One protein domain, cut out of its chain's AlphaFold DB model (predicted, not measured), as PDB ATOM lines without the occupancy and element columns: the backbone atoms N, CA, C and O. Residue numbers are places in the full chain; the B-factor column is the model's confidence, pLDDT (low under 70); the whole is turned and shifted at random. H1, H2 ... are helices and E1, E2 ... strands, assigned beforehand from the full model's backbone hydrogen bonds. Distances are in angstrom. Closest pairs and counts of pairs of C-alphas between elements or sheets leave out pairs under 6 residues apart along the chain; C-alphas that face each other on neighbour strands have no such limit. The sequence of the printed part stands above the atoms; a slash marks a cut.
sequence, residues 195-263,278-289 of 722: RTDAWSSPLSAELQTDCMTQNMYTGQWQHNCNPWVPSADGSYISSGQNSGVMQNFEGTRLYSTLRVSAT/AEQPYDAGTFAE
ATOM      1  N   ARG A 195     137.851 259.207 342.608       71.81
ATOM      2  CA  ARG A 195     138.150 257.903 343.239       71.81
ATOM      3  C   ARG A 195     137.393 257.648 344.545       71.81
ATOM      4  O   ARG A 195     137.435 256.534 345.057       71.81
ATOM      5  N   THR A 196     136.743 258.670 345.101       73.00
ATOM      6  CA  THR A 196     135.938 258.565 346.332       73.00
ATOM      7  C   THR A 196     134.443 258.393 346.059       73.00
ATOM      8  O   THR A 196     133.669 258.347 347.012       73.00
ATOM      9  N   ASP A 197     134.025 258.385 344.785       75.56
ATOM     10  CA  ASP A 197     132.627 258.468 344.329       75.56
ATOM     11  C   ASP A 197     131.828 259.655 344.925       75.56
ATOM     12  O   ASP A 197     130.607 259.731 344.788       75.56
ATOM     13  N   ALA A 198     132.488 260.627 345.566       75.81
ATOM     14  CA  ALA A 198     131.822 261.717 346.282       75.81
ATOM     15  C   ALA A 198     131.262 262.809 345.347       75.81
ATOM     16  O   ALA A 198     130.335 263.529 345.718       75.81
ATOM     17  N   TRP A 199     131.774 262.890 344.113       84.50
ATOM     18  CA  TRP A 199     131.176 263.645 343.007       84.50
ATOM     19  C   TRP A 199     130.198 262.768 342.201       84.50
ATOM     20  O   TRP A 199     130.277 262.692 340.976       84.50
ATOM     21  N   SER A 200     129.280 262.084 342.886       84.31
ATOM     22  CA  SER A 200     128.186 261.313 342.280       84.31
ATOM     23  C   SER A 200     126.829 262.006 342.474       84.31
ATOM     24  O   SER A 200     126.748 263.111 343.011       84.31
ATOM     25  N   SER A 201     125.754 261.408 341.950       84.25
ATOM     26  CA  SER A 201     124.389 261.937 342.054       84.25
ATOM     27  C   SER A 201     123.506 260.972 342.858       84.25
ATOM     28  O   SER A 201     123.388 259.812 342.451       84.25
ATOM     29  N   PRO A 202     122.853 261.411 343.953       85.38
ATOM     30  CA  PRO A 202     122.906 262.758 344.535       85.38
ATOM     31  C   PRO A 202     124.268 263.084 345.174       85.38
ATOM     32  O   PRO A 202     124.970 262.187 345.632       85.38
ATOM     33  N   LEU A 203     124.604 264.378 345.241       84.56
ATOM     34  CA  LEU A 203     125.786 264.872 345.960       84.56
ATOM     35  C   LEU A 203     125.713 264.507 347.457       84.56
ATOM     36  O   LEU A 203     124.623 264.331 348.009       84.56
ATOM     37  N   SER A 204     126.870 264.416 348.121       82.06
ATOM     38  CA  SER A 204     126.927 264.048 349.544       82.06
ATOM     39  C   SER A 204     126.230 265.077 350.451       82.06
ATOM     40  O   SER A 204     126.093 266.251 350.113       82.06
ATOM     41  N   ALA A 205     125.809 264.652 351.647       80.31
ATOM     42  CA  ALA A 205     125.034 265.490 352.571       80.31
ATOM     43  C   ALA A 205     125.785 266.744 353.078       80.31
ATOM     44  O   ALA A 205     125.163 267.700 353.542       80.31
ATOM     45  N   GLU A 206     127.116 266.751 352.988       81.19
ATOM     46  CA  GLU A 206     127.999 267.874 353.316       81.19
ATOM     47  C   GLU A 206     128.052 268.956 352.220       81.19
ATOM     48  O   GLU A 206     128.530 270.064 352.482       81.19
ATOM     49  N   LEU A 207     127.571 268.635 351.013       84.00
ATOM     50  CA  LEU A 207     127.594 269.457 349.805       84.00
ATOM     51  C   LEU A 207     126.181 269.956 349.479       84.00
ATOM     52  O   LEU A 207     125.448 269.367 348.684       84.00
ATOM     53  N   GLN A 208     125.785 271.073 350.085       88.12
ATOM     54  CA  GLN A 208     124.498 271.698 349.783       88.12
ATOM     55  C   GLN A 208     124.601 272.541 348.507       88.12
ATOM     56  O   GLN A 208     125.503 273.367 348.369       88.12
ATOM     57  N   THR A 209     123.647 272.360 347.596       89.50
ATOM     58  CA  THR A 209     123.508 273.162 346.375       89.50
ATOM     59  C   THR A 209     122.200 273.944 346.393       89.50
ATOM     60  O   THR A 209     121.152 273.397 346.727       89.50
ATOM     61  N   ASP A 210     122.254 275.204 345.972       88.88
ATOM     62  CA  ASP A 210     121.085 276.055 345.733       88.88
ATOM     63  C   ASP A 210     121.315 276.921 344.486       88.88
ATOM     64  O   ASP A 210     122.451 277.277 344.168       88.88
ATOM     65  N   CYS A 211     120.245 277.257 343.770       90.06
ATOM     66  CA  CYS A 211     120.282 278.155 342.626       90.06
ATOM     67  C   CYS A 211     119.075 279.098 342.665       90.06
ATOM     68  O   CYS A 211     117.932 278.645 342.726       90.06
ATOM     69  N   MET A 212     119.327 280.407 342.587       91.44
ATOM     70  CA  MET A 212     118.290 281.439 342.516       91.44
ATOM     71  C   MET A 212     118.593 282.495 341.448       91.44
ATOM     72  O   MET A 212     119.749 282.846 341.209       91.44
ATOM     73  N   THR A 213     117.546 283.088 340.872       91.19
ATOM     74  CA  THR A 213     117.639 284.295 340.033       91.19
ATOM     75  C   THR A 213     116.865 285.456 340.637       91.19
ATOM     76  O   THR A 213     115.907 285.232 341.375       91.19
ATOM     77  N   GLN A 214     117.255 286.694 340.319       92.12
ATOM     78  CA  GLN A 214     116.522 287.901 340.711       92.12
ATOM     79  C   GLN A 214     115.749 288.478 339.518       92.12
ATOM     80  O   GLN A 214     116.359 288.995 338.578       92.12
ATOM     81  N   ASN A 215     114.415 288.421 339.560       90.44
ATOM     82  CA  ASN A 215     113.549 288.926 338.490       90.44
ATOM     83  C   ASN A 215     113.620 290.463 338.366       90.44
ATOM     84  O   ASN A 215     113.570 291.186 339.362       90.44
ATOM     85  N   MET A 216     113.705 290.956 337.130       90.06
ATOM     86  CA  MET A 216     113.971 292.354 336.773       90.06
ATOM     87  C   MET A 216     112.872 293.331 337.193       90.06
ATOM     88  O   MET A 216     113.177 294.462 337.568       90.06
ATOM     89  N   TYR A 217     111.607 292.915 337.127       90.50
ATOM     90  CA  TYR A 217     110.460 293.805 337.340       90.50
ATOM     91  C   TYR A 217     109.955 293.801 338.785       90.50
ATOM     92  O   TYR A 217     109.464 294.816 339.272       90.50
ATOM     93  N   THR A 218     110.078 292.667 339.478       90.69
ATOM     94  CA  THR A 218     109.612 292.498 340.867       90.69
ATOM     95  C   THR A 218     110.731 292.599 341.904       90.69
ATOM     96  O   THR A 218     110.450 292.778 343.087       90.69
ATOM     97  N   GLY A 219     111.994 292.438 341.493       89.12
ATOM     98  CA  GLY A 219     113.151 292.352 342.389       89.12
ATOM     99  C   GLY A 219     113.193 291.089 343.261       89.12
ATOM    100  O   GLY A 219     114.110 290.957 344.074       89.12
ATOM    101  N   GLN A 220     112.225 290.174 343.117       92.44
ATOM    102  CA  GLN A 220     112.113 288.956 343.920       92.44
ATOM    103  C   GLN A 220     113.081 287.867 343.450       92.44
ATOM    104  O   GLN A 220     113.382 287.754 342.259       92.44
ATOM    105  N   TRP A 221     113.533 287.047 344.401       92.38
ATOM    106  CA  TRP A 221     114.365 285.874 344.140       92.38
ATOM    107  C   TRP A 221     113.510 284.630 343.875       92.38
ATOM    108  O   TRP A 221     112.477 284.440 344.516       92.38
ATOM    109  N   GLN A 222     113.932 283.794 342.925       90.62
ATOM    110  CA  GLN A 222     113.196 282.612 342.470       90.62
ATOM    111  C   GLN A 222     114.149 281.431 342.229       90.62
ATOM    112  O   GLN A 222     115.159 281.591 341.546       90.62
ATOM    113  N   HIS A 223     113.809 280.236 342.726       90.38
ATOM    114  CA  HIS A 223     114.563 278.998 342.470       90.38
ATOM    115  C   HIS A 223     114.164 278.396 341.107       90.38
ATOM    116  O   HIS A 223     113.379 277.454 341.027       90.38
ATOM    117  N   ASN A 224     114.646 279.001 340.021       88.69
ATOM    118  CA  ASN A 224     114.263 278.689 338.635       88.69
ATOM    119  C   ASN A 224     115.478 278.411 337.718       88.69
ATOM    120  O   ASN A 224     115.385 278.539 336.499       88.69
ATOM    121  N   CYS A 225     116.621 278.028 338.293       88.00
ATOM    122  CA  CYS A 225     117.870 277.781 337.572       88.00
ATOM    123  C   CYS A 225     118.523 276.451 337.970       88.00
ATOM    124  O   CYS A 225     118.145 275.829 338.963       88.00
ATOM    125  N   ASN A 226     119.475 275.983 337.161       88.25
ATOM    126  CA  ASN A 226     120.073 274.661 337.327       88.25
ATOM    127  C   ASN A 226     121.062 274.646 338.512       88.25
ATOM    128  O   ASN A 226     121.967 275.484 338.533       88.25
ATOM    129  N   PRO A 227     120.920 273.708 339.470       88.44
ATOM    130  CA  PRO A 227     121.831 273.561 340.603       88.44
ATOM    131  C   PRO A 227     123.187 272.970 340.184       88.44
ATOM    132  O   PRO A 227     123.387 272.577 339.031       88.44
ATOM    133  N   TRP A 228     124.106 272.864 341.146       89.31
ATOM    134  CA  TRP A 228     125.368 272.155 340.969       89.31
ATOM    135  C   TRP A 228     125.129 270.669 340.694       89.31
ATOM    136  O   TRP A 228     124.355 270.010 341.392       89.31
ATOM    137  N   VAL A 229     125.817 270.141 339.682       87.75
ATOM    138  CA  VAL A 229     125.708 268.746 339.233       87.75
ATOM    139  C   VAL A 229     127.092 268.129 339.006       87.75
ATOM    140  O   VAL A 229     128.011 268.836 338.582       87.75
ATOM    141  N   PRO A 230     127.269 266.822 339.268       88.81
ATOM    142  CA  PRO A 230     128.500 266.110 338.942       88.81
ATOM    143  C   PRO A 230     128.675 265.914 337.435       88.81
ATOM    144  O   PRO A 230     127.707 265.782 336.681       88.81
ATOM    145  N   SER A 231     129.933 265.851 337.008       87.06
ATOM    146  CA  SER A 231     130.318 265.365 335.684       87.06
ATOM    147  C   SER A 231     130.005 263.871 335.535       87.06
ATOM    148  O   SER A 231     130.033 263.119 336.508       87.06
ATOM    149  N   ALA A 232     129.752 263.415 334.305       85.19
ATOM    150  CA  ALA A 232     129.390 262.022 334.013       85.19
ATOM    151  C   ALA A 232     130.517 261.003 334.289       85.19
ATOM    152  O   ALA A 232     130.253 259.807 334.375       85.19
ATOM    153  N   ASP A 233     131.757 261.473 334.415       82.69
ATOM    154  CA  ASP A 233     132.928 260.697 334.828       82.69
ATOM    155  C   ASP A 233     133.261 260.851 336.325       82.69
ATOM    156  O   ASP A 233     134.122 260.130 336.817       82.69
ATOM    157  N   GLY A 234     132.621 261.780 337.046       81.75
ATOM    158  CA  GLY A 234     132.910 262.092 338.449       81.75
ATOM    159  C   GLY A 234     134.179 262.921 338.703       81.75
ATOM    160  O   GLY A 234     134.588 263.039 339.855       81.75
ATOM    161  N   SER A 235     134.834 263.501 337.686       78.88
ATOM    162  CA  SER A 235     136.088 264.262 337.893       78.88
ATOM    163  C   SER A 235     135.896 265.679 338.460       78.88
ATOM    164  O   SER A 235     136.834 266.263 339.006       78.88
ATOM    165  N   TYR A 236     134.687 266.237 338.366       82.75
ATOM    166  CA  TYR A 236     134.341 267.567 338.875       82.75
ATOM    167  C   TYR A 236     132.836 267.725 339.128       82.75
ATOM    168  O   TYR A 236     132.022 266.942 338.631       82.75
ATOM    169  N   ILE A 237     132.463 268.800 339.829       87.19
ATOM    170  CA  ILE A 237     131.095 269.342 339.850       87.19
ATOM    171  C   ILE A 237     131.044 270.693 339.126       87.19
ATOM    172  O   ILE A 237     131.972 271.499 339.202       87.19
ATOM    173  N   SER A 238     129.950 270.942 338.411       87.31
ATOM    174  CA  SER A 238     129.722 272.138 337.592       87.31
ATOM    175  C   SER A 238     128.465 272.878 338.043       87.31
ATOM    176  O   SER A 238     127.498 272.245 338.466       87.31
ATOM    177  N   SER A 239     128.456 274.206 337.915       85.81
ATOM    178  CA  SER A 239     127.395 275.124 338.364       85.81
ATOM    179  C   SER A 239     126.058 275.018 337.615       85.81
ATOM    180  O   SER A 239     125.225 275.915 337.754       85.81
ATOM    181  N   GLY A 240     125.873 273.982 336.793       80.94
ATOM    182  CA  GLY A 240     124.731 273.798 335.901       80.94
ATOM    183  C   GLY A 240     124.799 274.661 334.632       80.94
ATOM    184  O   GLY A 240     125.424 275.721 334.600       80.94
ATOM    185  N   GLN A 241     124.127 274.220 333.563       82.38
ATOM    186  CA  GLN A 241     124.010 274.995 332.322       82.38
ATOM    187  C   GLN A 241     122.997 276.133 332.520       82.38
ATOM    188  O   GLN A 241     121.789 275.912 332.437       82.38
ATOM    189  N   ASN A 242     123.485 277.342 332.800       82.06
ATOM    190  CA  ASN A 242     122.653 278.492 333.169       82.06
ATOM    191  C   ASN A 242     122.704 279.680 332.179       82.06
ATOM    192  O   ASN A 242     122.062 280.698 332.423       82.06
ATOM    193  N   SER A 243     123.378 279.552 331.032       79.31
ATOM    194  CA  SER A 243     123.604 280.653 330.067       79.31
ATOM    195  C   SER A 243     122.337 281.377 329.566       79.31
ATOM    196  O   SER A 243     122.343 282.594 329.396       79.31
ATOM    197  N   GLY A 244     121.227 280.659 329.355       79.12
ATOM    198  CA  GLY A 244     119.946 281.244 328.915       79.12
ATOM    199  C   GLY A 244     119.044 281.776 330.040       79.12
ATOM    200  O   GLY A 244     117.989 282.347 329.773       79.12
ATOM    201  N   VAL A 245     119.410 281.585 331.310       83.25
ATOM    202  CA  VAL A 245     118.498 281.766 332.456       83.25
ATOM    203  C   VAL A 245     118.078 283.226 332.659       83.25
ATOM    204  O   VAL A 245     116.910 283.491 332.934       83.25
ATOM    205  N   MET A 246     118.983 284.187 332.452       81.62
ATOM    206  CA  MET A 246     118.647 285.619 332.543       81.62
ATOM    207  C   MET A 246     117.626 286.053 331.480       81.62
ATOM    208  O   MET A 246     116.810 286.934 331.731       81.62
ATOM    209  N   GLN A 247     117.621 285.406 330.315       84.44
ATOM    210  CA  GLN A 247     116.690 285.707 329.222       84.44
ATOM    211  C   GLN A 247     115.339 285.010 329.440       84.44
ATOM    212  O   GLN A 247     114.293 285.628 329.268       84.44
ATOM    213  N   ASN A 248     115.359 283.747 329.879       86.06
ATOM    214  CA  ASN A 248     114.160 282.922 330.051       86.06
ATOM    215  C   ASN A 248     113.281 283.322 331.250       86.06
ATOM    216  O   ASN A 248     112.080 283.062 331.226       86.06
ATOM    217  N   PHE A 249     113.862 283.927 332.293       85.31
ATOM    218  CA  PHE A 249     113.159 284.279 333.539       85.31
ATOM    219  C   PHE A 249     113.190 285.780 333.865       85.31
ATOM    220  O   PHE A 249     112.928 286.178 335.003       85.31
ATOM    221  N   GLU A 250     113.518 286.610 332.868       87.50
ATOM    222  CA  GLU A 250     113.644 288.069 333.011       87.50
ATOM    223  C   GLU A 250     114.603 288.431 334.165       87.50
ATOM    224  O   GLU A 250     114.301 289.245 335.035       87.50
ATOM    225  N   GLY A 251     115.736 287.731 334.237       84.25
ATOM    226  CA  GLY A 251     116.679 287.788 335.348       84.25
ATOM    227  C   GLY A 251     117.698 288.920 335.212       84.25
ATOM    228  O   GLY A 251     118.259 289.148 334.145       84.25
ATOM    229  N   THR A 252     117.983 289.597 336.324       86.50
ATOM    230  CA  THR A 252     119.075 290.589 336.440       86.50
ATOM    231  C   THR A 252     120.325 290.034 337.112       86.50
ATOM    232  O   THR A 252     121.414 290.582 336.936       86.50
ATOM    233  N   ARG A 253     120.174 288.974 337.914       86.50
ATOM    234  CA  ARG A 253     121.249 288.302 338.650       86.50
ATOM    235  C   ARG A 253     120.965 286.813 338.763       86.50
ATOM    236  O   ARG A 253     119.816 286.421 338.954       86.50
ATOM    237  N   LEU A 254     122.033 286.025 338.720       85.56
ATOM    238  CA  LEU A 254     122.072 284.596 339.008       85.56
ATOM    239  C   LEU A 254     122.960 284.375 340.239       85.56
ATOM    240  O   LEU A 254     124.085 284.865 340.268       85.56
ATOM    241  N   TYR A 255     122.482 283.608 341.214       88.00
ATOM    242  CA  TYR A 255     123.298 283.029 342.278       88.00
ATOM    243  C   TYR A 255     123.225 281.504 342.169       88.00
ATOM    244  O   TYR A 255     122.192 280.916 342.479       88.00
ATOM    245  N   SER A 256     124.324 280.869 341.760       86.75
ATOM    246  CA  SER A 256     124.517 279.418 341.872       86.75
ATOM    247  C   SER A 256     125.454 279.158 343.050       86.75
ATOM    248  O   SER A 256     126.621 279.545 343.023       86.75
ATOM    249  N   THR A 257     124.932 278.560 344.118       87.56
ATOM    250  CA  THR A 257     125.589 278.468 345.427       87.56
ATOM    251  C   THR A 257     125.966 277.028 345.737       87.56
ATOM    252  O   THR A 257     125.094 276.170 345.860       87.56
ATOM    253  N   LEU A 258     127.262 276.788 345.938       87.44
ATOM    254  CA  LEU A 258     127.779 275.576 346.565       87.44
ATOM    255  C   LEU A 258     128.154 275.899 348.015       87.44
ATOM    256  O   LEU A 258     128.981 276.774 348.267       87.44
ATOM    257  N   ARG A 259     127.564 275.186 348.974       87.44
ATOM    258  CA  ARG A 259     127.886 275.281 350.401       87.44
ATOM    259  C   ARG A 259     128.478 273.958 350.876       87.44
ATOM    260  O   ARG A 259     127.757 272.987 351.090       87.44
ATOM    261  N   VAL A 260     129.789 273.963 351.095       83.19
ATOM    262  CA  VAL A 260     130.519 272.877 351.758       83.19
ATOM    263  C   VAL A 260     130.462 273.098 353.270       83.19
ATOM    264  O   VAL A 260     130.784 274.188 353.740       83.19
ATOM    265  N   SER A 261     130.059 272.083 354.037       80.06
ATOM    266  CA  SER A 261     130.025 272.146 355.507       80.06
ATOM    267  C   SER A 261     131.121 271.274 356.125       80.06
ATOM    268  O   SER A 261     131.133 270.061 355.925       80.06
ATOM    269  N   ALA A 262     132.024 271.879 356.901       77.00
ATOM    270  CA  ALA A 262     133.122 271.194 357.584       77.00
ATOM    271  C   ALA A 262     133.184 271.587 359.068       77.00
ATOM    272  O   ALA A 262     133.012 272.756 359.411       77.00
ATOM    273  N   THR A 263     133.469 270.614 359.940       76.69
ATOM    274  CA  THR A 263     133.566 270.811 361.394       76.69
ATOM    275  C   THR A 263     134.969 270.460 361.870       76.69
ATOM    276  O   THR A 263     135.383 269.301 361.808       76.69
ATOM    277  N   ALA A 278     134.640 281.494 331.595       56.06
ATOM    278  CA  ALA A 278     133.865 282.728 331.484       56.06
ATOM    279  C   ALA A 278     133.938 283.339 330.076       56.06
ATOM    280  O   ALA A 278     134.918 283.993 329.727       56.06
ATOM    281  N   GLU A 279     132.865 283.187 329.298       58.22
ATOM    282  CA  GLU A 279     132.559 284.042 328.145       58.22
ATOM    283  C   GLU A 279     131.059 284.389 328.114       58.22
ATOM    284  O   GLU A 279     130.239 283.838 328.854       58.22
ATOM    285  N   GLN A 280     130.689 285.391 327.314       47.72
ATOM    286  CA  GLN A 280     129.388 286.050 327.436       47.72
ATOM    287  C   GLN A 280     128.212 285.173 326.955       47.72
ATOM    288  O   GLN A 280     128.316 284.540 325.904       47.72
ATOM    289  N   PRO A 281     127.061 285.178 327.663       51.91
ATOM    290  CA  PRO A 281     126.662 286.127 328.709       51.91
ATOM    291  C   PRO A 281     126.796 285.594 330.156       51.91
ATOM    292  O   PRO A 281     125.891 285.831 330.956       51.91
ATOM    293  N   TYR A 282     127.928 284.956 330.496       54.34
ATOM    294  CA  TYR A 282     128.293 284.435 331.832       54.34
ATOM    295  C   TYR A 282     127.517 283.174 332.277       54.34
ATOM    296  O   TYR A 282     126.337 283.016 331.973       54.34
ATOM    297  N   ASP A 283     128.064 282.231 333.049       57.22
ATOM    298  CA  ASP A 283     129.457 281.812 333.320       57.22
ATOM    299  C   ASP A 283     129.391 280.313 333.699       57.22
ATOM    300  O   ASP A 283     128.366 279.860 334.222       57.22
ATOM    301  N   ALA A 284     130.459 279.535 333.487       56.19
ATOM    302  CA  ALA A 284     130.532 278.137 333.925       56.19
ATOM    303  C   ALA A 284     131.568 277.950 335.050       56.19
ATOM    304  O   ALA A 284     132.774 277.835 334.819       56.19
ATOM    305  N   GLY A 285     131.089 277.876 336.294       64.56
ATOM    306  CA  GLY A 285     131.916 277.523 337.448       64.56
ATOM    307  C   GLY A 285     132.111 276.010 337.535       64.56
ATOM    308  O   GLY A 285     131.142 275.255 337.480       64.56
ATOM    309  N   THR A 286     133.353 275.551 337.693       65.56
ATOM    310  CA  THR A 286     133.674 274.131 337.914       65.56
ATOM    311  C   THR A 286     134.593 273.981 339.127       65.56
ATOM    312  O   THR A 286     135.689 274.544 339.127       65.56
ATOM    313  N   PHE A 287     134.196 273.189 340.128       67.56
ATOM    314  CA  PHE A 287     135.097 272.733 341.197       67.56
ATOM    315  C   PHE A 287     135.628 271.343 340.848       67.56
ATOM    316  O   PHE A 287     134.848 270.433 340.566       67.56
ATOM    317  N   ALA A 288     136.950 271.196 340.867       61.72
ATOM    318  CA  ALA A 288     137.665 269.963 340.545       61.72
ATOM    319  C   ALA A 288     138.484 269.489 341.760       61.72
ATOM    320  O   ALA A 288     138.545 270.183 342.777       61.72
ATOM    321  N   GLU A 289     139.103 268.310 341.657       57.34
ATOM    322  CA  GLU A 289     139.853 267.678 342.750       57.34
ATOM    323  C   GLU A 289     140.838 268.642 343.432       57.34
ATOM    324  O   GLU A 289     141.731 269.227 342.813       57.34
TER     325      GLU A 289
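AT A GLANCE: This is residues 195 to 263 and 278 to 289 of the 722 residues of the protein "MRH domain-containing protein" of Phytophthora parasitica (strain INRA-310) (UniProt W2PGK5). With little regular structure, this is a long ribbon of two strands, E1 and E3, with a short ribbon, E2 and E4, and much unnamed chain alongside; tiny H1 sits near the end of E1. The 81 printed residues include E1, E2, H1, E3 and E4 in that order, 31 residues in named elements, mostly strand; both sheets are antiparallel. The whole is only just compact, close to loose, with a radius of gyration of the C-alphas of 13.9 A and spans of 45 by 29 by 18 A.

HOW THE PARTS SIT: E1, residues 207 to 215, and E3, residues 251 to 260, are antiparallel at 169 degrees; N 210 and O 257, 3.0 A apart, are within hydrogen-bond range. E2, residues 236 to 238, and E4, residues 284 to 288, are antiparallel at 159 degrees, with N 237 and O 287 within range at 3.0 A. The closest C-alphas of H1, residues 245 to 248, and E3 are Met 246 and Thr 252, 6.3 A. H1 is too short for any O i to N i+4 pair; its one O i to N i+3 pair is within range.

IN THESE COORDINATES: E1 runs 26.5 A from C-alpha 207 at (127.594, 269.457, 349.805), E3 26.1 A, E4 12.7 A to C-alpha 288 at (137.665, 269.963, 340.545), E2 6.6 A and H1 5.1 A.

THE WHOLE: Residues 264 to 277 are cut out, with C-alphas 263 and 278 32.2 A apart. E1 to E2 is a long link. Residues 278 to 289 have pLDDT under 70.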